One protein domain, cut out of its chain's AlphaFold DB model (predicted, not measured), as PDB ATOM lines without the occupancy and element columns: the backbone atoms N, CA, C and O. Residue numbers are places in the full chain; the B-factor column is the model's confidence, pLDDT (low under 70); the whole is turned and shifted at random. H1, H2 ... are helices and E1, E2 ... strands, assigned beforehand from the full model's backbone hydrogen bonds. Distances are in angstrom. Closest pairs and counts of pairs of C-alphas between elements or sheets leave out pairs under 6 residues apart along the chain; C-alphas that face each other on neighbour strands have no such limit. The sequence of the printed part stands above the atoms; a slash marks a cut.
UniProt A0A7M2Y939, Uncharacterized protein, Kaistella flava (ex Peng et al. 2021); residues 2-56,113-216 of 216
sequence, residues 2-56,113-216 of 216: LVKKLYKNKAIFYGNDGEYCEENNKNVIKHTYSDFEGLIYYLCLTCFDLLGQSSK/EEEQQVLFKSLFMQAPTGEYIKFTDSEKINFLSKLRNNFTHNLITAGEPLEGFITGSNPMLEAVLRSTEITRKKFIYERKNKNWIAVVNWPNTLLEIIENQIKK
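AT A GLANCE: This is residues 2 to 56 and 113 to 216 of the 216 residues of an uncharacterized protein of Kaistella flava (ex Peng et al. 2021) (UniProt A0A7M2Y939). A small, three-stranded antiparallel sheet, in the order E3 - E5 - E4, stands to one side of a group of mostly crossed helices gathered round the long helix H3, and H5 bridges the two, grazing the sheet and touching H3. H1, H2 and H7 also touch H3, H4 lies beside H7, the small hairpin of E1 and E2 forms an end of the domain far from the sheet, and a long loop, residues 154 to 170, pairs with E4 through its residues 165 to 166 and leads on to H6, which touches no other helix and is not on the sheet. The printed part has 159 residues with seven named helices and five named strands, in the order H1 H2 E1 E2 H3 H4 E3 H5 H6 E4 E5 H7, and its class is mixed, helices and strands. It is compact, with a radius of gyration of the C-alphas of 16.6 A, and spans 49 by 43 by 29 A.

HOW THE PARTS SIT: In the larger sheet the inner strand E5, residues 195 to 199, is the antiparallel neighbour of the edge strand E3, residues 123 to 126, with N 126 and O 196 2.8 A apart, within hydrogen-bond range. On its other side is the edge strand E4, residues 188 to 192, which forms a hairpin with E5; N 190 and O 197 are 2.8 A apart, within hydrogen-bond range. Residues 165 to 166 pair with residues 189 to 190 of E4, antiparallel. H5, residues 137 to 153, only grazes this sheet, with its residues 140 to 147. With residues 148 to 152 alone it touches the hub H3, residues 32 to 51, at a steep tilt of 57 degrees, opposite ways; their closest C-alphas, of Tyr 42 and Phe 151, are 5.8 A apart. H7, residues 204 to 215, touches H3 at a steep tilt of 38 degrees, the same way, with the closest C-alphas, of Cys 44 and Leu 206, 6.2 A apart. H4, residues 113 to 121, touches H7 at a shallow tilt of 15 degrees, opposite ways; the closest C-alphas are those of Glu 115 and Ile 209, 6.4 A apart. H1, residues 2 to 8, touches H3 opposite ways at a tilt of 37 degrees, only just steep, and the closest C-alphas, of Val 3 and Ile 40, are 6.7 A apart. H2, residues 10 to 14, touches H3 with residues 32 to 36 of H3 alone; the closest C-alphas, of Phe 13 and Tyr 33, are 5.0 A apart. The hairpin of E1, residues 21 to 23, and E2, residues 26 to 28, is antiparallel, with N 26 and O 23 3.3 A apart, within hydrogen-bond range. H6, residues 171 to 178, touches no helix and is not on the larger sheet. Every O i to N i+4 pair is within hydrogen-bond range in H1, H3, H4, H5, H6 and H7; H2 has 0 of 1, and 2 of 2 O i to N i+3 pairs.

IN THESE COORDINATES: E5 measures 13.7 A from first to last C-alpha, E4 13.3 A and E3 10.3 A. H3 measures 28.9 A, from C-alpha 32 at (109.417, 129.452, 97.195) to C-alpha 51 at (108.977, 126.421, 125.918). H5 measures 24.2 A, H7 16.6 A, H4 12.0 A, H6 10.0 A, H1 9.9 A and H2 6.9 A; E1 measures 6.1 A and E2 5.7 A. H1 begins with C-alpha 2 at (109.174, 137.252, 114.543), and H7 ends with C-alpha 215 at (102.106, 136.901, 127.067).

THE WHOLE: The two C-alphas farthest apart, those of Asn 25 and Lys 216, are 51.8 A apart. Residues 57 to 112 are not printed, and C-alphas 56 and 113 are 23.1 A apart across the cut. Of the links that are printed whole, H5 to H6 is long, with 17 residues. The mean pLDDT of the printed part is 70.2, and 65 residues are under 70: residues 11 to 35, 54 to 56, 154 to 189 and 191.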
ATOM      1  N   LEU A   2     108.542 137.505 115.853       73.19
ATOM      2  CA  LEU A   2     109.174 137.252 114.543       73.19
ATOM      3  C   LEU A   2     108.351 136.318 113.639       73.19
ATOM      4  O   LEU A   2     108.016 136.713 112.530       73.19
ATOM      5  N   VAL A   3     107.943 135.137 114.126       74.75
ATOM      6  CA  VAL A   3     107.190 134.154 113.314       74.75
ATOM      7  C   VAL A   3     105.879 134.740 112.773       74.75
ATOM      8  O   VAL A   3     105.552 134.568 111.606       74.75
ATOM      9  N   LYS A   4     105.165 135.540 113.575       71.62
ATOM     10  CA  LYS A   4     103.959 136.252 113.122       71.62
ATOM     11  C   LYS A   4     104.257 137.356 112.111       71.62
ATOM     12  O   LYS A   4     103.473 137.548 111.189       71.62
ATOM     13  N   LYS A   5     105.361 138.095 112.271       77.94
ATOM     14  CA  LYS A   5     105.797 139.083 111.270       77.94
ATOM     15  C   LYS A   5     106.146 138.395 109.951       77.94
ATOM     16  O   LYS A   5     105.705 138.873 108.915       77.94
ATOM     17  N   LEU A   6     106.850 137.264 109.995       75.06
ATOM     18  CA  LEU A   6     107.118 136.440 108.815       75.06
ATOM     19  C   LEU A   6     105.802 135.986 108.179       75.06
ATOM     20  O   LEU A   6     105.550 136.296 107.022       75.06
ATOM     21  N   TYR A   7     104.905 135.372 108.955       74.31
ATOM     22  CA  TYR A   7     103.621 134.872 108.452       74.31
ATOM     23  C   TYR A   7     102.715 135.969 107.868       74.31
ATOM     24  O   TYR A   7     102.050 135.750 106.859       74.31
ATOM     25  N   LYS A   8     102.711 137.177 108.446       76.81
ATOM     26  CA  LYS A   8     101.985 138.335 107.891       76.81
ATOM     27  C   LYS A   8     102.531 138.788 106.536       76.81
ATOM     28  O   LYS A   8     101.762 139.262 105.712       76.81
ATOM     29  N   ASN A   9     103.829 138.616 106.306       73.31
ATOM     30  CA  ASN A   9     104.500 138.966 105.056       73.31
ATOM     31  C   ASN A   9     104.620 137.776 104.093       73.31
ATOM     32  O   ASN A   9     105.377 137.847 103.128       73.31
ATOM     33  N   LYS A  10     103.843 136.702 104.306       70.75
ATOM     34  CA  LYS A  10     103.835 135.517 103.432       70.75
ATOM     35  C   LYS A  10     103.582 135.848 101.960       70.75
ATOM     36  O   LYS A  10     104.004 135.097 101.093       70.75
ATOM     37  N   ALA A  11     102.926 136.984 101.697       68.69
ATOM     38  CA  ALA A  11     102.632 137.457 100.355       68.69
ATOM     39  C   ALA A  11     103.883 137.662  99.488       68.69
ATOM     40  O   ALA A  11     103.845 137.410  98.293       68.69
ATOM     41  N   ILE A  12     105.000 138.044 100.112       68.38
ATOM     42  CA  ILE A  12     106.291 138.256  99.444       68.38
ATOM     43  C   ILE A  12     106.864 136.931  98.913       68.38
ATOM     44  O   ILE A  12     107.629 136.923  97.958       68.38
ATOM     45  N   PHE A  13     106.465 135.805  99.508       63.88
ATOM     46  CA  PHE A  13     106.939 134.468  99.156       63.88
ATOM     47  C   PHE A  13     106.011 133.742  98.178       63.88
ATOM     48  O   PHE A  13     106.317 132.613  97.800       63.88
ATOM     49  N   TYR A  14     104.892 134.354  97.757       59.97
ATOM     50  CA  TYR A  14     104.044 133.773  96.710       59.97
ATOM     51  C   TYR A  14     104.707 133.794  95.324       59.97
ATOM     52  O   TYR A  14     104.161 133.186  94.417       59.97
ATOM     53  N   GLY A  15     105.884 134.416  95.166       55.69
ATOM     54  CA  GLY A  15     106.531 134.547  93.862       55.69
ATOM     55  C   GLY A  15     105.630 135.260  92.846       55.69
ATOM     56  O   GLY A  15     104.533 135.718  93.166       55.69
ATOM     57  N   ASN A  16     106.095 135.365  91.607       51.38
ATOM     58  CA  ASN A  16     105.171 135.460  90.480       51.38
ATOM     59  C   ASN A  16     104.797 134.021  90.102       51.38
ATOM     60  O   ASN A  16     105.673 133.156  90.127       51.38
ATOM     61  N   ASP A  17     103.531 133.758  89.770       47.09
ATOM     62  CA  ASP A  17     103.070 132.433  89.340       47.09
ATOM     63  C   ASP A  17     104.026 131.853  88.269       47.09
ATOM     64  O   ASP A  17     104.068 132.354  87.145       47.09
ATOM     65  N   GLY A  18     104.817 130.821  88.609       48.19
ATOM     66  CA  GLY A  18     105.653 130.091  87.639       48.19
ATOM     67  C   GLY A  18     107.174 130.033  87.853       48.19
ATOM     68  O   GLY A  18     107.885 129.812  86.876       48.19
ATOM     69  N   GLU A  19     107.716 130.181  89.066       49.38
ATOM     70  CA  GLU A  19     109.128 129.823  89.308       49.38
ATOM     71  C   GLU A  19     109.309 128.291  89.249       49.38
ATOM     72  O   GLU A  19     108.951 127.558  90.171       49.38
ATOM     73  N   TYR A  20     109.813 127.797  88.114       49.91
ATOM     74  CA  TYR A  20     110.186 126.398  87.904       49.91
ATOM     75  C   TYR A  20     111.640 126.181  88.332       49.91
ATOM     76  O   TYR A  20     112.535 126.884  87.863       49.91
ATOM     77  N   CYS A  21     111.885 125.165  89.158       47.94
ATOM     78  CA  CYS A  21     113.231 124.675  89.434       47.94
ATOM     79  C   CYS A  21     113.449 123.386  88.632       47.94
ATOM     80  O   CYS A  21     112.729 122.402  88.816       47.94
ATOM     81  N   GLU A  22     114.431 123.374  87.730       42.38
ATOM     82  CA  GLU A  22     114.845 122.138  87.063       42.38
ATOM     83  C   GLU A  22     115.686 121.296  88.030       42.38
ATOM     84  O   GLU A  22     116.807 121.657  88.380       42.38
ATOM     85  N   GLU A  23     115.152 120.151  88.455       46.19
ATOM     86  CA  GLU A  23     115.890 119.163  89.240       46.19
ATOM     87  C   GLU A  23     115.826 117.817  88.491       46.19
ATOM     88  O   GLU A  23     114.763 117.217  88.328       46.19
ATOM     89  N   ASN A  24     116.970 117.339  87.985       44.97
ATOM     90  CA  ASN A  24     117.131 116.027  87.334       44.97
ATOM     91  C   ASN A  24     116.188 115.736  86.139       44.97
ATOM     92  O   ASN A  24     115.535 114.690  86.110       44.97
ATOM     93  N   ASN A  25     116.119 116.624  85.135       45.47
ATOM     94  CA  ASN A  25     115.282 116.458  83.925       45.47
ATOM     95  C   ASN A  25     113.783 116.222  84.210       45.47
ATOM     96  O   ASN A  25     113.050 115.697  83.369       45.47
ATOM     97  N   LYS A  26     113.313 116.605  85.400       46.84
ATOM     98  CA  LYS A  26     111.898 116.666  85.755       46.84
ATOM     99  C   LYS A  26     111.599 118.098  86.172       46.84
ATOM    100  O   LYS A  26     112.285 118.650  87.027       46.84
ATOM    101  N   ASN A  27     110.563 118.686  85.585       43.59
ATOM    102  CA  ASN A  27     110.034 119.963  86.053       43.59
ATOM    103  C   ASN A  27     109.404 119.731  87.429       43.59
ATOM    104  O   ASN A  27     108.263 119.274  87.524       43.59
ATOM    105  N   VAL A  28     110.164 119.985  88.493       48.41
ATOM    106  CA  VAL A  28     109.658 119.960  89.863       48.41
ATOM    107  C   VAL A  28     109.199 121.373  90.190       48.41
ATOM    108  O   VAL A  28     109.971 122.329  90.146       48.41
ATOM    109  N   ILE A  29     107.915 121.522  90.510       50.19
ATOM    110  CA  ILE A  29     107.377 122.792  90.996       50.19
ATOM    111  C   ILE A  29     107.837 122.950  92.453       50.19
ATOM    112  O   ILE A  29     107.117 122.581  93.378       50.19
ATOM    113  N   LYS A  30     109.057 123.455  92.665       51.97
ATOM    114  CA  LYS A  30     109.509 123.963  93.968       51.97
ATOM    115  C   LYS A  30     109.150 125.434  94.034       51.97
ATOM    116  O   LYS A  30     109.852 126.289  93.514       51.97
ATOM    117  N   HIS A  31     108.001 125.706  94.627       59.28
ATOM    118  CA  HIS A  31     107.511 127.062  94.775       59.28
ATOM    119  C   HIS A  31     108.085 127.649  96.067       59.28
ATOM    120  O   HIS A  31     107.838 127.097  97.127       59.28
ATOM    121  N   THR A  32     108.773 128.790  96.030       62.78
ATOM    122  CA  THR A  32     109.417 129.452  97.195       62.78
ATOM    123  C   THR A  32     108.509 129.557  98.444       62.78
ATOM    124  O   THR A  32     108.948 129.520  99.597       62.78
ATOM    125  N   TYR A  33     107.196 129.606  98.224       64.75
ATOM    126  CA  TYR A  33     106.155 129.506  99.249       64.75
ATOM    127  C   TYR A  33     106.097 128.178 100.048       64.75
ATOM    128  O   TYR A  33     105.763 128.215 101.233       64.75
ATOM    129  N   SER A  34     106.381 127.012  99.452       63.97
ATOM    130  CA  SER A  34     106.405 125.714 100.156       63.97
ATOM    131  C   SER A  34     107.491 125.679 101.223       63.97
ATOM    132  O   SER A  34     107.265 125.188 102.334       63.97
ATOM    133  N   ASP A  35     108.644 126.255 100.900       69.88
ATOM    134  CA  ASP A  35     109.810 126.333 101.776       69.88
ATOM    135  C   ASP A  35     109.541 127.327 102.904       69.88
ATOM    136  O   ASP A  35     109.829 127.059 104.071       69.88
ATOM    137  N   PHE A  36     108.882 128.442 102.573       73.50
ATOM    138  CA  PHE A  36     108.394 129.397 103.558       73.50
ATOM    139  C   PHE A  36     107.396 128.761 104.540       73.50
ATOM    140  O   PHE A  36     107.518 128.947 105.751       73.50
ATOM    141  N   GLU A  37     106.415 127.988 104.066       71.81
ATOM    142  CA  GLU A  37     105.477 127.295 104.958       71.81
ATOM    143  C   GLU A  37     106.183 126.250 105.833       71.81
ATOM    144  O   GLU A  37     105.939 126.217 107.042       71.81
ATOM    145  N   GLY A  38     107.095 125.459 105.257       75.88
ATOM    146  CA  GLY A  38     107.949 124.521 105.995       75.88
ATOM    147  C   GLY A  38     108.735 125.213 107.112       75.88
ATOM    148  O   GLY A  38     108.717 124.766 108.262       75.88
ATOM    149  N   LEU A  39     109.329 126.372 106.815       79.56
ATOM    150  CA  LEU A  39     110.037 127.206 107.784       79.56
ATOM    151  C   LEU A  39     109.122 127.677 108.922       79.56
ATOM    152  O   LEU A  39     109.517 127.634 110.087       79.56
ATOM    153  N   ILE A  40     107.895 128.111 108.621       83.00
ATOM    154  CA  ILE A  40     106.951 128.536 109.663       83.00
ATOM    155  C   ILE A  40     106.588 127.362 110.582       83.00
ATOM    156  O   ILE A  40     106.573 127.542 111.802       83.00
ATOM    157  N   TYR A  41     106.342 126.164 110.037       84.06
ATOM    158  CA  TYR A  41     106.106 124.972 110.858       84.06
ATOM    159  C   TYR A  41     107.310 124.652 111.737       84.06
ATOM    160  O   TYR A  41     107.153 124.500 112.949       84.06
ATOM    161  N   TYR A  42     108.504 124.618 111.148       85.31
ATOM    162  CA  TYR A  42     109.750 124.358 111.858       85.31
ATOM    163  C   TYR A  42     109.954 125.321 113.035       85.31
ATOM    164  O   TYR A  42     110.211 124.886 114.159       85.31
ATOM    165  N   LEU A  43     109.785 126.627 112.802       87.88
ATOM    166  CA  LEU A  43     109.937 127.652 113.834       87.88
ATOM    167  C   LEU A  43     108.908 127.486 114.954       87.88
ATOM    168  O   LEU A  43     109.279 127.498 116.125       87.88
ATOM    169  N   CYS A  44     107.630 127.293 114.617       89.44
ATOM    170  CA  CYS A  44     106.580 127.092 115.614       89.44
ATOM    171  C   CYS A  44     106.829 125.846 116.476       89.44
ATOM    172  O   CYS A  44     106.708 125.895 117.699       89.44
ATOM    173  N   LEU A  45     107.198 124.730 115.851       90.00
ATOM    174  CA  LEU A  45     107.446 123.470 116.547       90.00
ATOM    175  C   LEU A  45     108.707 123.539 117.414       90.00
ATOM    176  O   LEU A  45     108.717 123.023 118.527       90.00
ATOM    177  N   THR A  46     109.727 124.265 116.960       88.38
ATOM    178  CA  THR A  46     110.928 124.534 117.755       88.38
ATOM    179  C   THR A  46     110.612 125.443 118.948       88.38
ATOM    180  O   THR A  46     111.151 125.242 120.033       88.38
ATOM    181  N   CYS A  47     109.685 126.403 118.814       89.62
ATOM    182  CA  CYS A  47     109.188 127.162 119.966       89.62
ATOM    183  C   CYS A  47     108.522 126.253 121.008       89.62
ATOM    184  O   CYS A  47     108.749 126.459 122.196       89.62
ATOM    185  N   PHE A  48     107.746 125.243 120.596       91.38
ATOM    186  CA  PHE A  48     107.160 124.275 121.536       91.38
ATOM    187  C   PHE A  48     108.250 123.488 122.272       91.38
ATOM    188  O   PHE A  48     108.147 123.288 123.480       91.38
ATOM    189  N   ASP A  49     109.311 123.075 121.569       89.56
ATOM    190  CA  ASP A  49     110.447 122.392 122.196       89.56
ATOM    191  C   ASP A  49     111.117 123.285 123.248       89.56
ATOM    192  O   ASP A  49     111.341 122.845 124.372       89.56
ATOM    193  N   LEU A  50     111.397 124.546 122.903       87.38
ATOM    194  CA  LEU A  50     112.055 125.508 123.793       87.38
ATOM    195  C   LEU A  50     111.199 125.837 125.020       87.38
ATOM    196  O   LEU A  50     111.695 125.781 126.140       87.38
ATOM    197  N   LEU A  51     109.913 126.132 124.824       87.88
ATOM    198  CA  LEU A  51     108.977 126.421 125.918       87.88
ATOM    199  C   LEU A  51     108.708 125.186 126.792       87.88
ATOM    200  O   LEU A  51     108.336 125.311 127.956       87.88
ATOM    201  N   GLY A  52     108.884 123.989 126.235       88.00
ATOM    202  CA  GLY A  52     108.740 122.718 126.933       88.00
ATOM    203  C   GLY A  52     109.969 122.256 127.706       88.00
ATOM    204  O   GLY A  52     109.910 121.229 128.386       88.00
ATOM    205  N   GLN A  53     111.103 122.946 127.601       83.75
ATOM    206  CA  GLN A  53     112.266 122.622 128.416       83.75
ATOM    207  C   GLN A  53     112.037 123.129 129.840       83.75
ATOM    208  O   GLN A  53     112.093 124.316 130.124       83.75
ATOM    209  N   SER A  54     111.764 122.190 130.748       65.12
ATOM    210  CA  SER A  54     111.430 122.448 132.154       65.12
ATOM    211  C   SER A  54     112.575 123.053 132.980       65.12
ATOM    212  O   SER A  54     112.381 123.385 134.149       65.12
ATOM    213  N   SER A  55     113.788 123.149 132.433       58.75
ATOM    214  CA  SER A  55     114.929 123.779 133.093       58.75
ATOM    215  C   SER A  55     114.941 125.276 132.803       58.75
ATOM    216  O   SER A  55     114.774 125.697 131.666       58.75
ATOM    217  N   LYS A  56     115.227 126.089 133.829       58.31
ATOM    218  CA  LYS A  56     115.404 127.548 133.693       58.31
ATOM    219  C   LYS A  56     116.416 127.948 132.604       58.31
ATOM    220  O   LYS A  56     116.367 129.082 132.155       58.31
ATOM    221  N   GLU A 113      94.220 123.801 129.888       93.75
ATOM    222  CA  GLU A 113      93.210 122.911 129.312       93.75
ATOM    223  C   GLU A 113      92.602 123.483 128.020       93.75
ATOM    224  O   GLU A 113      92.482 122.771 127.027       93.75
ATOM    225  N   GLU A 114      92.292 124.781 127.988       93.50
ATOM    226  CA  GLU A 114      91.718 125.436 126.808       93.50
ATOM    227  C   GLU A 114      92.665 125.394 125.598       93.50
ATOM    228  O   GLU A 114      92.261 124.997 124.504       93.50
ATOM    229  N   GLU A 115      93.940 125.736 125.790       94.19
ATOM    230  CA  GLU A 115      94.977 125.705 124.753       94.19
ATOM    231  C   GLU A 115      95.222 124.279 124.248       94.19
ATOM    232  O   GLU A 115      95.359 124.053 123.040       94.19
ATOM    233  N   GLN A 116      95.234 123.301 125.156       94.62
ATOM    234  CA  GLN A 116      95.367 121.896 124.798       94.62
ATOM    235  C   GLN A 116      94.164 121.425 123.970       94.62
ATOM    236  O   GLN A 116      94.340 120.752 122.953       94.62
ATOM    237  N   GLN A 117      92.944 121.831 124.333       91.75
ATOM    238  CA  GLN A 117      91.747 121.529 123.550       91.75
ATOM    239  C   GLN A 117      91.768 122.207 122.177       91.75
ATOM    240  O   GLN A 117      91.365 121.585 121.195       91.75
ATOM    241  N   VAL A 118      92.260 123.442 122.067       91.88
ATOM    242  CA  VAL A 118      92.444 124.122 120.774       91.88
ATOM    243  C   VAL A 118      93.421 123.348 119.884       91.88
ATOM    244  O   VAL A 118      93.113 123.089 118.718       91.88
ATOM    245  N   LEU A 119      94.556 122.903 120.435       93.31
ATOM    246  CA  LEU A 119      95.520 122.062 119.721       93.31
ATOM    247  C   LEU A 119      94.906 120.718 119.303       93.31
ATOM    248  O   LEU A 119      95.094 120.261 118.181       93.31
ATOM    249  N   PHE A 120      94.147 120.075 120.186       92.50
ATOM    250  CA  PHE A 120      93.556 118.765 119.921       92.50
ATOM    251  C   PHE A 120      92.371 118.805 118.961       92.50
ATOM    252  O   PHE A 120      92.201 117.871 118.182       92.50
ATOM    253  N   LYS A 121      91.588 119.885 118.954       89.25
ATOM    254  CA  LYS A 121      90.536 120.120 117.954       89.25
ATOM    255  C   LYS A 121      91.104 120.399 116.566       89.25
ATOM    256  O   LYS A 121      90.387 120.261 115.579       89.25
ATOM    257  N   SER A 122      92.386 120.758 116.470       87.94
ATOM    258  CA  SER A 122      93.067 120.901 115.185       87.94
ATOM    259  C   SER A 122      93.467 119.559 114.563       87.94
ATOM    260  O   SER A 122      94.080 119.567 113.500       87.94
ATOM    261  N   LEU A 123      93.173 118.426 115.210       87.88
ATOM    262  CA  LEU A 123      93.471 117.073 114.742       87.88
ATOM    263  C   LEU A 123      92.181 116.320 114.419       87.88
ATOM    264  O   LEU A 123      91.224 116.360 115.192       87.88
ATOM    265  N   PHE A 124      92.180 115.547 113.335       83.12
ATOM    266  CA  PHE A 124      91.121 114.573 113.074       83.12
ATOM    267  C   PHE A 124      91.674 113.292 112.448       83.12
ATOM    268  O   PHE A 124      92.681 113.315 111.743       83.12
ATOM    269  N   MET A 125      91.030 112.160 112.746       80.38
ATOM    270  CA  MET A 125      91.303 110.872 112.112       80.38
ATOM    271  C   MET A 125      90.044 110.413 111.418       80.38
ATOM    272  O   MET A 125      88.947 110.551 111.954       80.38
ATOM    273  N   GLN A 126      90.222 109.849 110.238       75.88
ATOM    274  CA  GLN A 126      89.145 109.379 109.405       75.88
ATOM    275  C   GLN A 126      89.431 107.963 108.915       75.88
ATOM    276  O   GLN A 126      90.523 107.661 108.429       75.88
ATOM    277  N   ALA A 127      88.442 107.088 109.049       76.00
ATOM    278  CA  ALA A 127      88.464 105.759 108.461       76.00
ATOM    279  C   ALA A 127      88.394 105.840 106.922       76.00
ATOM    280  O   ALA A 127      87.904 106.831 106.378       76.00
ATOM    281  N   PRO A 128      88.782 104.782 106.183       70.56
ATOM    282  CA  PRO A 128      88.528 104.695 104.741       70.56
ATOM    283  C   PRO A 128      87.063 104.927 104.348       70.56
ATOM    284  O   PRO A 128      86.794 105.369 103.237       70.56
ATOM    285  N   THR A 129      86.134 104.622 105.255       73.88
ATOM    286  CA  THR A 129      84.683 104.785 105.092       73.88
ATOM    287  C   THR A 129      84.218 106.240 105.193       73.88
ATOM    288  O   THR A 129      83.063 106.521 104.902       73.88
ATOM    289  N   GLY A 130      85.092 107.170 105.598       71.75
ATOM    290  CA  GLY A 130      84.747 108.574 105.844       71.75
ATOM    291  C   GLY A 130      84.326 108.872 107.287       71.75
ATOM    292  O   GLY A 130      84.197 110.038 107.654       71.75
ATOM    293  N   GLU A 131      84.171 107.852 108.131       76.00
ATOM    294  CA  GLU A 131      83.804 108.024 109.539       76.00
ATOM    295  C   GLU A 131      84.944 108.631 110.361       76.00
ATOM    296  O   GLU A 131      86.111 108.255 110.213       76.00
ATOM    297  N   TYR A 132      84.601 109.548 111.267       80.06
ATOM    298  CA  TYR A 132      85.558 110.121 112.205       80.06
ATOM    299  C   TYR A 132      85.904 109.126 113.310       80.06
ATOM    300  O   TYR A 132      85.031 108.615 114.010       80.06
ATOM    301  N   ILE A 133      87.200 108.902 113.504       82.19
ATOM    302  CA  ILE A 133      87.722 108.047 114.564       82.19
ATOM    303  C   ILE A 133      88.125 108.932 115.742       82.19
ATOM    304  O   ILE A 133      88.884 109.894 115.594       82.19
ATOM    305  N   LYS A 134      87.623 108.596 116.932       84.56
ATOM    306  CA  LYS A 134      87.988 109.292 118.167       84.56
ATOM    307  C   LYS A 134      89.423 108.944 118.556       84.56
ATOM    308  O   LYS A 134      89.769 107.777 118.689       84.56
ATOM    309  N   PHE A 135      90.226 109.972 118.797       80.88
ATOM    310  CA  PHE A 135      91.558 109.827 119.369       80.88
ATOM    311  C   PHE A 135      91.533 109.803 120.892       80.88
ATOM    312  O   PHE A 135      90.841 110.614 121.516       80.88
ATOM    313  N   THR A 136      92.409 108.995 121.480       90.06
ATOM    314  CA  THR A 136      92.921 109.271 122.827       90.06
ATOM    315  C   THR A 136      93.931 110.422 122.784       90.06
ATOM    316  O   THR A 136      94.618 110.630 121.781       90.06
ATOM    317  N   ASP A 137      94.076 111.171 123.875       90.44
ATOM    318  CA  ASP A 137      95.032 112.288 123.914       90.44
ATOM    319  C   ASP A 137      96.485 111.815 123.753       90.44
ATOM    320  O   ASP A 137      97.281 112.457 123.071       90.44
ATOM    321  N   SER A 138      96.810 110.621 124.260       90.88
ATOM    322  CA  SER A 138      98.114 109.979 124.041       90.88
ATOM    323  C   SER A 138      98.414 109.761 122.551       90.88
ATOM    324  O   SER A 138      99.521 110.037 122.083       90.88
ATOM    325  N   GLU A 139      97.430 109.316 121.765       89.56
ATOM    326  CA  GLU A 139      97.598 109.145 120.318       89.56
ATOM    327  C   GLU A 139      97.783 110.477 119.593       89.56
ATOM    328  O   GLU A 139      98.644 110.561 118.715       89.56
ATOM    329  N   LYS A 140      97.045 111.525 119.991       90.88
ATOM    330  CA  LYS A 140      97.218 112.885 119.453       90.88
ATOM    331  C   LYS A 140      98.636 113.386 119.694       90.88
ATOM    332  O   LYS A 140      99.309 113.816 118.763       90.88
ATOM    333  N   ILE A 141      99.122 113.271 120.927       92.38
ATOM    334  CA  ILE A 141     100.465 113.716 121.313       92.38
ATOM    335  C   ILE A 141     101.541 112.942 120.549       92.38
ATOM    336  O   ILE A 141     102.517 113.532 120.081       92.38
ATOM    337  N   ASN A 142     101.380 111.626 120.399       90.12
ATOM    338  CA  ASN A 142     102.324 110.805 119.645       90.12
ATOM    339  C   ASN A 142     102.345 111.178 118.160       90.12
ATOM    340  O   ASN A 142     103.428 111.294 117.584       90.12
ATOM    341  N   PHE A 143     101.179 111.424 117.560       88.81
ATOM    342  CA  PHE A 143     101.086 111.908 116.187       88.81
ATOM    343  C   PHE A 143     101.768 113.272 116.021       88.81
ATOM    344  O   PHE A 143     102.634 113.422 115.163       88.81
ATOM    345  N   LEU A 144     101.459 114.240 116.889       90.56
ATOM    346  CA  LEU A 144     102.078 115.567 116.869       90.56
ATOM    347  C   LEU A 144     103.601 115.497 117.053       90.56
ATOM    348  O   LEU A 144     104.334 116.207 116.374       90.56
ATOM    349  N   SER A 145     104.085 114.604 117.922       90.75
ATOM    350  CA  SER A 145     105.524 114.386 118.134       90.75
ATOM    351  C   SER A 145     106.207 113.834 116.879       90.75
ATOM    352  O   SER A 145     107.311 114.255 116.537       90.75
ATOM    353  N   LYS A 146     105.552 112.899 116.176       87.50
ATOM    354  CA  LYS A 146     106.051 112.352 114.909       87.50
ATOM    355  C   LYS A 146     106.071 113.423 113.824       87.50
ATOM    356  O   LYS A 146     107.084 113.588 113.152       87.50
ATOM    357  N   LEU A 147     104.985 114.185 113.706       85.62
ATOM    358  CA  LEU A 147     104.876 115.298 112.772       85.62
ATOM    359  C   LEU A 147     105.972 116.342 113.023       85.62
ATOM    360  O   LEU A 147     106.634 116.774 112.083       85.62
ATOM    361  N   ARG A 148     106.228 116.684 114.291       88.06
ATOM    362  CA  ARG A 148     107.332 117.561 114.691       88.06
ATOM    363  C   ARG A 148     108.679 117.034 114.215       88.06
ATOM    364  O   ARG A 148     109.412 117.764 113.558       88.06
ATOM    365  N   ASN A 149     108.987 115.770 114.508       85.88
ATOM    366  CA  ASN A 149     110.262 115.167 114.117       85.88
ATOM    367  C   ASN A 149     110.454 115.180 112.597       85.88
ATOM    368  O   ASN A 149     111.547 115.481 112.127       85.88
ATOM    369  N   ASN A 150     109.385 114.933 111.844       81.44
ATOM    370  CA  ASN A 150     109.399 115.010 110.392       81.44
ATOM    371  C   ASN A 150     109.772 116.418 109.892       81.44
ATOM    372  O   ASN A 150     110.682 116.544 109.077       81.44
ATOM    373  N   PHE A 151     109.163 117.481 110.429       78.94
ATOM    374  CA  PHE A 151     109.531 118.856 110.061       78.94
ATOM    375  C   PHE A 151     110.967 119.229 110.448       78.94
ATOM    376  O   PHE A 151     111.605 119.999 109.737       78.94
ATOM    377  N   THR A 152     111.493 118.701 111.558       75.00
ATOM    378  CA  THR A 152     112.832 119.074 112.039       75.00
ATOM    379  C   THR A 152     113.974 118.256 111.448       75.00
ATOM    380  O   THR A 152     115.101 118.740 111.439       75.00
ATOM    381  N   HIS A 153     113.718 117.025 110.996       73.62
ATOM    382  CA  HIS A 153     114.760 116.126 110.485       73.62
ATOM    383  C   HIS A 153     114.728 115.952 108.967       73.62
ATOM    384  O   HIS A 153     115.785 115.755 108.377       73.62
ATOM    385  N   ASN A 154     113.557 116.078 108.337       66.50
ATOM    386  CA  ASN A 154     113.398 115.813 106.906       66.50
ATOM    387  C   ASN A 154     113.175 117.095 106.082       66.50
ATOM    388  O   ASN A 154     112.824 116.985 104.916       66.50
ATOM    389  N   LEU A 155     113.355 118.288 106.681       57.28
ATOM    390  CA  LEU A 155     113.256 119.610 106.023       57.28
ATOM    391  C   LEU A 155     112.052 119.728 105.074       57.28
ATOM    392  O   LEU A 155     112.162 120.155 103.931       57.28
ATOM    393  N   ILE A 156     110.890 119.303 105.559       57.00
ATOM    394  CA  ILE A 156     109.725 119.100 104.707       57.00
ATOM    395  C   ILE A 156     109.134 120.452 104.314       57.00
ATOM    396  O   ILE A 156     108.688 121.229 105.164       57.00
ATOM    397  N   THR A 157     109.090 120.689 103.010       51.25
ATOM    398  CA  THR A 157     108.449 121.839 102.380       51.25
ATOM    399  C   THR A 157     106.963 121.524 102.180       51.25
ATOM    400  O   THR A 157     106.566 120.392 101.892       51.25
ATOM    401  N   ALA A 158     106.083 122.500 102.408       44.06
ATOM    402  CA  ALA A 158     104.646 122.273 102.283       44.06
ATOM    403  C   ALA A 158     104.269 122.056 100.808       44.06
ATOM    404  O   ALA A 158     104.162 123.011 100.046       44.06
ATOM    405  N   GLY A 159     104.064 120.804 100.406       40.62
ATOM    406  CA  GLY A 159     103.841 120.416  99.010       40.62
ATOM    407  C   GLY A 159     104.582 119.135  98.635       40.62
ATOM    408  O   GLY A 159     104.091 118.383  97.795       40.62
ATOM    409  N   GLU A 160     105.693 118.832  99.308       37.41
ATOM    410  CA  GLU A 160     106.369 117.549  99.149       37.41
ATOM    411  C   GLU A 160     105.674 116.471  99.996       37.41
ATOM    412  O   GLU A 160     105.334 116.708 101.162       37.41
ATOM    413  N   PRO A 161     105.431 115.271  99.437       37.47
ATOM    414  CA  PRO A 161     104.977 114.148 100.233       37.47
ATOM    415  C   PRO A 161     106.045 113.868 101.292       37.47
ATOM    416  O   PRO A 161     107.111 113.336 100.994       37.47
ATOM    417  N   LEU A 162     105.760 114.241 102.539       42.91
ATOM    418  CA  LEU A 162     106.438 113.695 103.707       42.91
ATOM    419  C   LEU A 162     106.588 112.177 103.512       42.91
ATOM    420  O   LEU A 162     105.643 111.495 103.110       42.91
ATOM    421  N   GLU A 163     107.719 111.591 103.880       34.16
ATOM    422  CA  GLU A 163     107.769 110.134 104.002       34.16
ATOM    423  C   GLU A 163     106.657 109.657 104.964       34.16
ATOM    424  O   GLU A 163     106.675 109.911 106.171       34.16
ATOM    425  N   GLY A 164     105.622 109.027 104.396       36.38
ATOM    426  CA  GLY A 164     104.416 108.581 105.097       36.38
ATOM    427  C   GLY A 164     103.277 109.604 105.247       36.38
ATOM    428  O   GLY A 164     102.191 109.199 105.668       36.38
ATOM    429  N   PHE A 165     103.460 110.880 104.884       39.31
ATOM    430  CA  PHE A 165     102.392 111.888 104.900       39.31
ATOM    431  C   PHE A 165     102.293 112.584 103.529       39.31
ATOM    432  O   PHE A 165     103.270 112.739 102.818       39.31
ATOM    433  N   ILE A 166     101.112 112.986 103.083       41.69
ATOM    434  CA  ILE A 166     100.986 113.652 101.777       41.69
ATOM    435  C   ILE A 166     100.446 115.055 102.043       41.69
ATOM    436  O   ILE A 166      99.518 115.236 102.828       41.69
ATOM    437  N   THR A 167     101.044 116.069 101.427       40.97
ATOM    438  CA  THR A 167     100.476 117.417 101.351       40.97
ATOM    439  C   THR A 167      99.866 117.572  99.968       40.97
ATOM    440  O   THR A 167     100.583 117.611  98.974       40.97
ATOM    441  N   GLY A 168      98.539 117.603  99.880       43.56
ATOM    442  CA  GLY A 168      97.848 117.719  98.600       43.56
ATOM    443  C   GLY A 168      96.331 117.674  98.737       43.56
ATOM    444  O   GLY A 168      95.789 117.257  99.761       43.56
ATOM    445  N   SER A 169      95.646 118.106  97.683       43.12
ATOM    446  CA  SER A 169      94.208 117.948  97.479       43.12
ATOM    447  C   SER A 169      93.907 116.488  97.130       43.12
ATOM    448  O   SER A 169      93.969 116.087  95.970       43.12
ATOM    449  N   ASN A 170      93.634 115.652  98.134       51.06
ATOM    450  CA  ASN A 170      93.098 114.313  97.897       51.06
ATOM    451  C   ASN A 170      91.613 114.465  97.515       51.06
ATOM    452  O   ASN A 170      90.851 114.900  98.371       51.06
ATOM    453  N   PRO A 171      91.167 114.096  96.299       50.38
ATOM    454  CA  PRO A 171      89.790 114.325  95.847       50.38
ATOM    455  C   PRO A 171      88.735 113.659  96.737       50.38
ATOM    456  O   PRO A 171      87.635 114.180  96.891       50.38
ATOM    457  N   MET A 172      89.075 112.522  97.351       50.44
ATOM    458  CA  MET A 172      88.195 111.792  98.262       50.44
ATOM    459  C   MET A 172      88.138 112.470  99.636       50.44
ATOM    460  O   MET A 172      87.065 112.592 100.216       50.44
ATOM    461  N   LEU A 173      89.273 112.982 100.124       52.34
ATOM    462  CA  LEU A 173      89.317 113.791 101.344       52.34
ATOM    463  C   LEU A 173      88.602 115.131 101.113       52.34
ATOM    464  O   LEU A 173      87.789 115.527 101.929       52.34
ATOM    465  N   GLU A 174      88.822 115.792  99.975       51.47
ATOM    466  CA  GLU A 174      88.129 117.019  99.582       51.47
ATOM    467  C   GLU A 174      86.623 116.822  99.437       51.47
ATOM    468  O   GLU A 174      85.872 117.673  99.890       51.47
ATOM    469  N   ALA A 175      86.159 115.725  98.837       50.81
ATOM    470  CA  ALA A 175      84.730 115.439  98.721       50.81
ATOM    471  C   ALA A 175      84.071 115.260 100.100       50.81
ATOM    472  O   ALA A 175      82.978 115.772 100.330       50.81
ATOM    473  N   VAL A 176      84.758 114.601 101.038       47.34
ATOM    474  CA  VAL A 176      84.275 114.411 102.415       47.34
ATOM    475  C   VAL A 176      84.455 115.671 103.276       47.34
ATOM    476  O   VAL A 176      83.688 115.934 104.194       47.34
ATOM    477  N   LEU A 177      85.433 116.513 102.962       46.00
ATOM    478  CA  LEU A 177      85.649 117.803 103.615       46.00
ATOM    479  C   LEU A 177      84.815 118.925 102.986       46.00
ATOM    480  O   LEU A 177      84.760 120.000 103.563       46.00
ATOM    481  N   ARG A 178      84.150 118.674 101.845       44.66
ATOM    482  CA  ARG A 178      83.109 119.519 101.231       44.66
ATOM    483  C   ARG A 178      81.748 119.406 101.886       44.66
ATOM    484  O   ARG A 178      80.984 120.363 101.816       44.66
ATOM    485  N   SER A 179      81.470 118.297 102.563       41.34
ATOM    486  CA  SER A 179      80.268 118.145 103.388       41.34
ATOM    487  C   SER A 179      80.429 118.707 104.805       41.34
ATOM    488  O   SER A 179      79.444 118.830 105.528       41.34
ATOM    489  N   THR A 180      81.647 119.090 105.198       42.41
ATOM    490  CA  THR A 180      81.931 119.863 106.413       42.41
ATOM    491  C   THR A 180      82.359 121.276 105.995       42.41
ATOM    492  O   THR A 180      82.922 121.458 104.924       42.41
ATOM    493  N   GLU A 181      82.126 122.327 106.778       42.12
ATOM    494  CA  GLU A 181      82.556 123.703 106.425       42.12
ATOM    495  C   GLU A 181      84.102 123.895 106.398       42.12
ATOM    496  O   GLU A 181      84.624 125.006 106.470       42.12
ATOM    497  N   ILE A 182      84.880 122.810 106.298       45.72
ATOM    498  CA  ILE A 182      86.347 122.735 106.426       45.72
ATOM    499  C   ILE A 182      87.033 122.860 105.039       45.72
ATOM    500  O   ILE A 182      88.224 122.614 104.875       45.72
ATOM    501  N   THR A 183      86.307 123.318 104.019       37.53
ATOM    502  CA  THR A 183      86.650 123.232 102.583       37.53
ATOM    503  C   THR A 183      87.837 124.038 102.065       37.53
ATOM    504  O   THR A 183      88.145 123.957 100.879       37.53
ATOM    505  N   ARG A 184      88.518 124.839 102.886       39.59
ATOM    506  CA  ARG A 184      89.595 125.729 102.397       39.59
ATOM    507  C   ARG A 184      90.880 125.698 103.218       39.59
ATOM    508  O   ARG A 184      91.747 126.548 103.026       39.59
ATOM    509  N   LYS A 185      91.018 124.765 104.158       49.56
ATOM    510  CA  LYS A 185      92.202 124.695 105.029       49.56
ATOM    511  C   LYS A 185      93.211 123.702 104.454       49.56
ATOM    512  O   LYS A 185      92.827 122.629 104.029       49.56
ATOM    513  N   LYS A 186      94.500 124.053 104.423       53.62
ATOM    514  CA  LYS A 186      95.572 123.099 104.096       53.62
ATOM    515  C   LYS A 186      95.649 122.019 105.179       53.62
ATOM    516  O   LYS A 186      95.502 122.332 106.363       53.62
ATOM    517  N   PHE A 187      95.894 120.779 104.762       63.69
ATOM    518  CA  PHE A 187      95.996 119.610 105.637       63.69
ATOM    519  C   PHE A 187      97.402 119.020 105.564       63.69
ATOM    520  O   PHE A 187      97.987 118.947 104.484       63.69
ATOM    521  N   ILE A 188      97.912 118.544 106.698       67.12
ATOM    522  CA  ILE A 188      99.075 117.652 106.727       67.12
ATOM    523  C   ILE A 188      98.585 116.319 107.263       67.12
ATOM    524  O   ILE A 188      98.060 116.304 108.377       67.12
ATOM    525  N   TYR A 189      98.714 115.234 106.490       68.06
ATOM    526  CA  TYR A 189      98.086 113.966 106.854       68.06
ATOM    527  C   TYR A 189      98.955 112.722 106.705       68.06
ATOM    528  O   TYR A 189      99.640 112.580 105.706       68.06
ATOM    529  N   GLU A 190      98.864 111.782 107.646       71.94
ATOM    530  CA  GLU A 190      99.497 110.455 107.585       71.94
ATOM    531  C   GLU A 190      98.468 109.377 107.263       71.94
ATOM    532  O   GLU A 190      97.324 109.449 107.723       71.94
ATOM    533  N   ARG A 191      98.892 108.316 106.571       68.12
ATOM    534  CA  ARG A 191      98.114 107.077 106.504       68.12
ATOM    535  C   ARG A 191      98.602 106.075 107.550       68.12
ATOM    536  O   ARG A 191      99.711 105.563 107.446       68.12
ATOM    537  N   LYS A 192      97.744 105.714 108.508       71.06
ATOM    538  CA  LYS A 192      98.022 104.702 109.540       71.06
ATOM    539  C   LYS A 192      96.962 103.608 109.502       71.06
ATOM    540  O   LYS A 192      95.789 103.882 109.722       71.06
ATOM    541  N   ASN A 193      97.356 102.359 109.243       72.94
ATOM    542  CA  ASN A 193      96.444 101.203 109.209       72.94
ATOM    543  C   ASN A 193      95.188 101.436 108.346       72.94
ATOM    544  O   ASN A 193      94.079 101.104 108.746       72.94
ATOM    545  N   LYS A 194      95.376 102.021 107.155       73.88
ATOM    546  CA  LYS A 194      94.329 102.469 106.213       73.88
ATOM    547  C   LYS A 194      93.562 103.735 106.622       73.88
ATOM    548  O   LYS A 194      92.978 104.337 105.729       73.88
ATOM    549  N   ASN A 195      93.626 104.172 107.875       76.56
ATOM    550  CA  ASN A 195      93.028 105.426 108.336       76.56
ATOM    551  C   ASN A 195      93.899 106.625 107.952       76.56
ATOM    552  O   ASN A 195      95.119 106.503 107.819       76.56
ATOM    553  N   TRP A 196      93.269 107.783 107.818       76.94
ATOM    554  CA  TRP A 196      93.916 109.068 107.586       76.94
ATOM    555  C   TRP A 196      93.934 109.868 108.875       76.94
ATOM    556  O   TRP A 196      92.906 109.975 109.530       76.94
ATOM    557  N   ILE A 197      95.074 110.438 109.239       79.25
ATOM    558  CA  ILE A 197      95.182 111.393 110.344       79.25
ATOM    559  C   ILE A 197      95.606 112.716 109.758       79.25
ATOM    560  O   ILE A 197      96.596 112.708 109.046       79.25
ATOM    561  N   ALA A 198      94.941 113.820 110.084       80.62
ATOM    562  CA  ALA A 198      95.312 115.136 109.591       80.62
ATOM    563  C   ALA A 198      95.354 116.202 110.691       80.62
ATOM    564  O   ALA A 198      94.608 116.132 111.671       80.62
ATOM    565  N   VAL A 199      96.192 117.223 110.481       82.75
ATOM    566  CA  VAL A 199      96.090 118.520 111.168       82.75
ATOM    567  C   VAL A 199      95.470 119.576 110.265       82.75
ATOM    568  O   VAL A 199      95.734 119.610 109.063       82.75
ATOM    569  N   VAL A 200      94.678 120.461 110.867       80.31
ATOM    570  CA  VAL A 200      94.039 121.612 110.218       80.31
ATOM    571  C   VAL A 200      94.402 122.915 110.875       80.31
ATOM    572  O   VAL A 200      94.725 122.968 112.055       80.31
ATOM    573  N   ASN A 201      94.251 123.996 110.108       77.50
ATOM    574  CA  ASN A 201      94.423 125.363 110.595       77.50
ATOM    575  C   ASN A 201      95.839 125.657 111.113       77.50
ATOM    576  O   ASN A 201      96.077 126.665 111.775       77.50
ATOM    577  N   TRP A 202      96.793 124.791 110.801       83.00
ATOM    578  CA  TRP A 202      98.198 125.075 110.994       83.00
ATOM    579  C   TRP A 202      98.689 125.952 109.826       83.00
ATOM    580  O   TRP A 202      98.185 125.814 108.711       83.00
ATOM    581  N   PRO A 203      99.610 126.905 110.070       82.31
ATOM    582  CA  PRO A 203     100.306 127.168 111.333       82.31
ATOM    583  C   PRO A 203      99.552 128.086 112.315       82.31
ATOM    584  O   PRO A 203     100.072 128.343 113.397       82.31
ATOM    585  N   ASN A 204      98.352 128.582 111.988       83.88
ATOM    586  CA  ASN A 204      97.636 129.568 112.818       83.88
ATOM    587  C   ASN A 204      97.405 129.089 114.254       83.88
ATOM    588  O   ASN A 204      97.693 129.831 115.188       83.88
ATOM    589  N   THR A 205      96.959 127.842 114.434       89.19
ATOM    590  CA  THR A 205      96.766 127.255 115.768       89.19
ATOM    591  C   THR A 205      98.063 127.239 116.585       89.19
ATOM    592  O   THR A 205      98.052 127.566 117.767       89.19
ATOM    593  N   LEU A 206      99.202 126.912 115.962       90.19
ATOM    594  CA  LEU A 206     100.496 126.930 116.651       90.19
ATOM    595  C   LEU A 206     100.905 128.350 117.048       90.19
ATOM    596  O   LEU A 206     101.376 128.571 118.161       90.19
ATOM    597  N   LEU A 207     100.711 129.311 116.140       89.12
ATOM    598  CA  LEU A 207     101.016 130.719 116.384       89.12
ATOM    599  C   LEU A 207     100.204 131.274 117.554       89.12
ATOM    600  O   LEU A 207     100.774 131.941 118.410       89.12
ATOM    601  N   GLU A 208      98.907 130.984 117.599       90.00
ATOM    602  CA  GLU A 208      98.011 131.412 118.676       90.00
ATOM    603  C   GLU A 208      98.479 130.891 120.040       90.00
ATOM    604  O   GLU A 208      98.645 131.671 120.977       90.00
ATOM    605  N   ILE A 209      98.789 129.595 120.125       92.88
ATOM    606  CA  ILE A 209      99.291 128.966 121.351       92.88
ATOM    607  C   ILE A 209     100.605 129.616 121.807       92.88
ATOM    608  O   ILE A 209     100.749 129.967 122.977       92.88
ATOM    609  N   ILE A 210     101.555 129.831 120.890       90.56
ATOM    610  CA  ILE A 210     102.837 130.482 121.210       90.56
ATOM    611  C   ILE A 210     102.611 131.912 121.703       90.56
ATOM    612  O   ILE A 210     103.259 132.347 122.652       90.56
ATOM    613  N   GLU A 211     101.708 132.666 121.074       88.75
ATOM    614  CA  GLU A 211     101.408 134.033 121.497       88.75
ATOM    615  C   GLU A 211     100.808 134.096 122.896       88.75
ATOM    616  O   GLU A 211     101.175 134.987 123.660       88.75
ATOM    617  N   ASN A 212      99.914 133.169 123.231       89.69
ATOM    618  CA  ASN A 212      99.320 133.110 124.560       89.69
ATOM    619  C   ASN A 212     100.371 132.771 125.618       89.69
ATOM    620  O   ASN A 212     100.388 133.392 126.675       89.69
ATOM    621  N   GLN A 213     101.294 131.861 125.308       89.12
ATOM    622  CA  GLN A 213     102.361 131.460 126.224       89.12
ATOM    623  C   GLN A 213     103.422 132.550 126.430       89.12
ATOM    624  O   GLN A 213     103.906 132.716 127.540       89.12
ATOM    625  N   ILE A 214     103.744 133.345 125.404       85.44
ATOM    626  CA  ILE A 214     104.694 134.468 125.531       85.44
ATOM    627  C   ILE A 214     104.108 135.648 126.328       85.44
ATOM    628  O   ILE A 214     104.860 136.462 126.857       85.44
ATOM    629  N   LYS A 215     102.779 135.799 126.359       84.50
ATOM    630  CA  LYS A 215     102.106 136.901 127.067       84.50
ATOM    631  C   LYS A 215     101.894 136.641 128.562       84.50
ATOM    632  O   LYS A 215     101.522 137.586 129.255       84.50
ATOM    633  N   LYS A 216     102.036 135.393 129.008       81.62
ATOM    634  CA  LYS A 216     101.975 135.007 130.424       81.62
ATOM    635  C   LYS A 216     103.261 135.431 131.127       81.62
ATOM    636  O   LYS A 216     103.144 135.870 132.289       81.62
TER     637      LYS A 216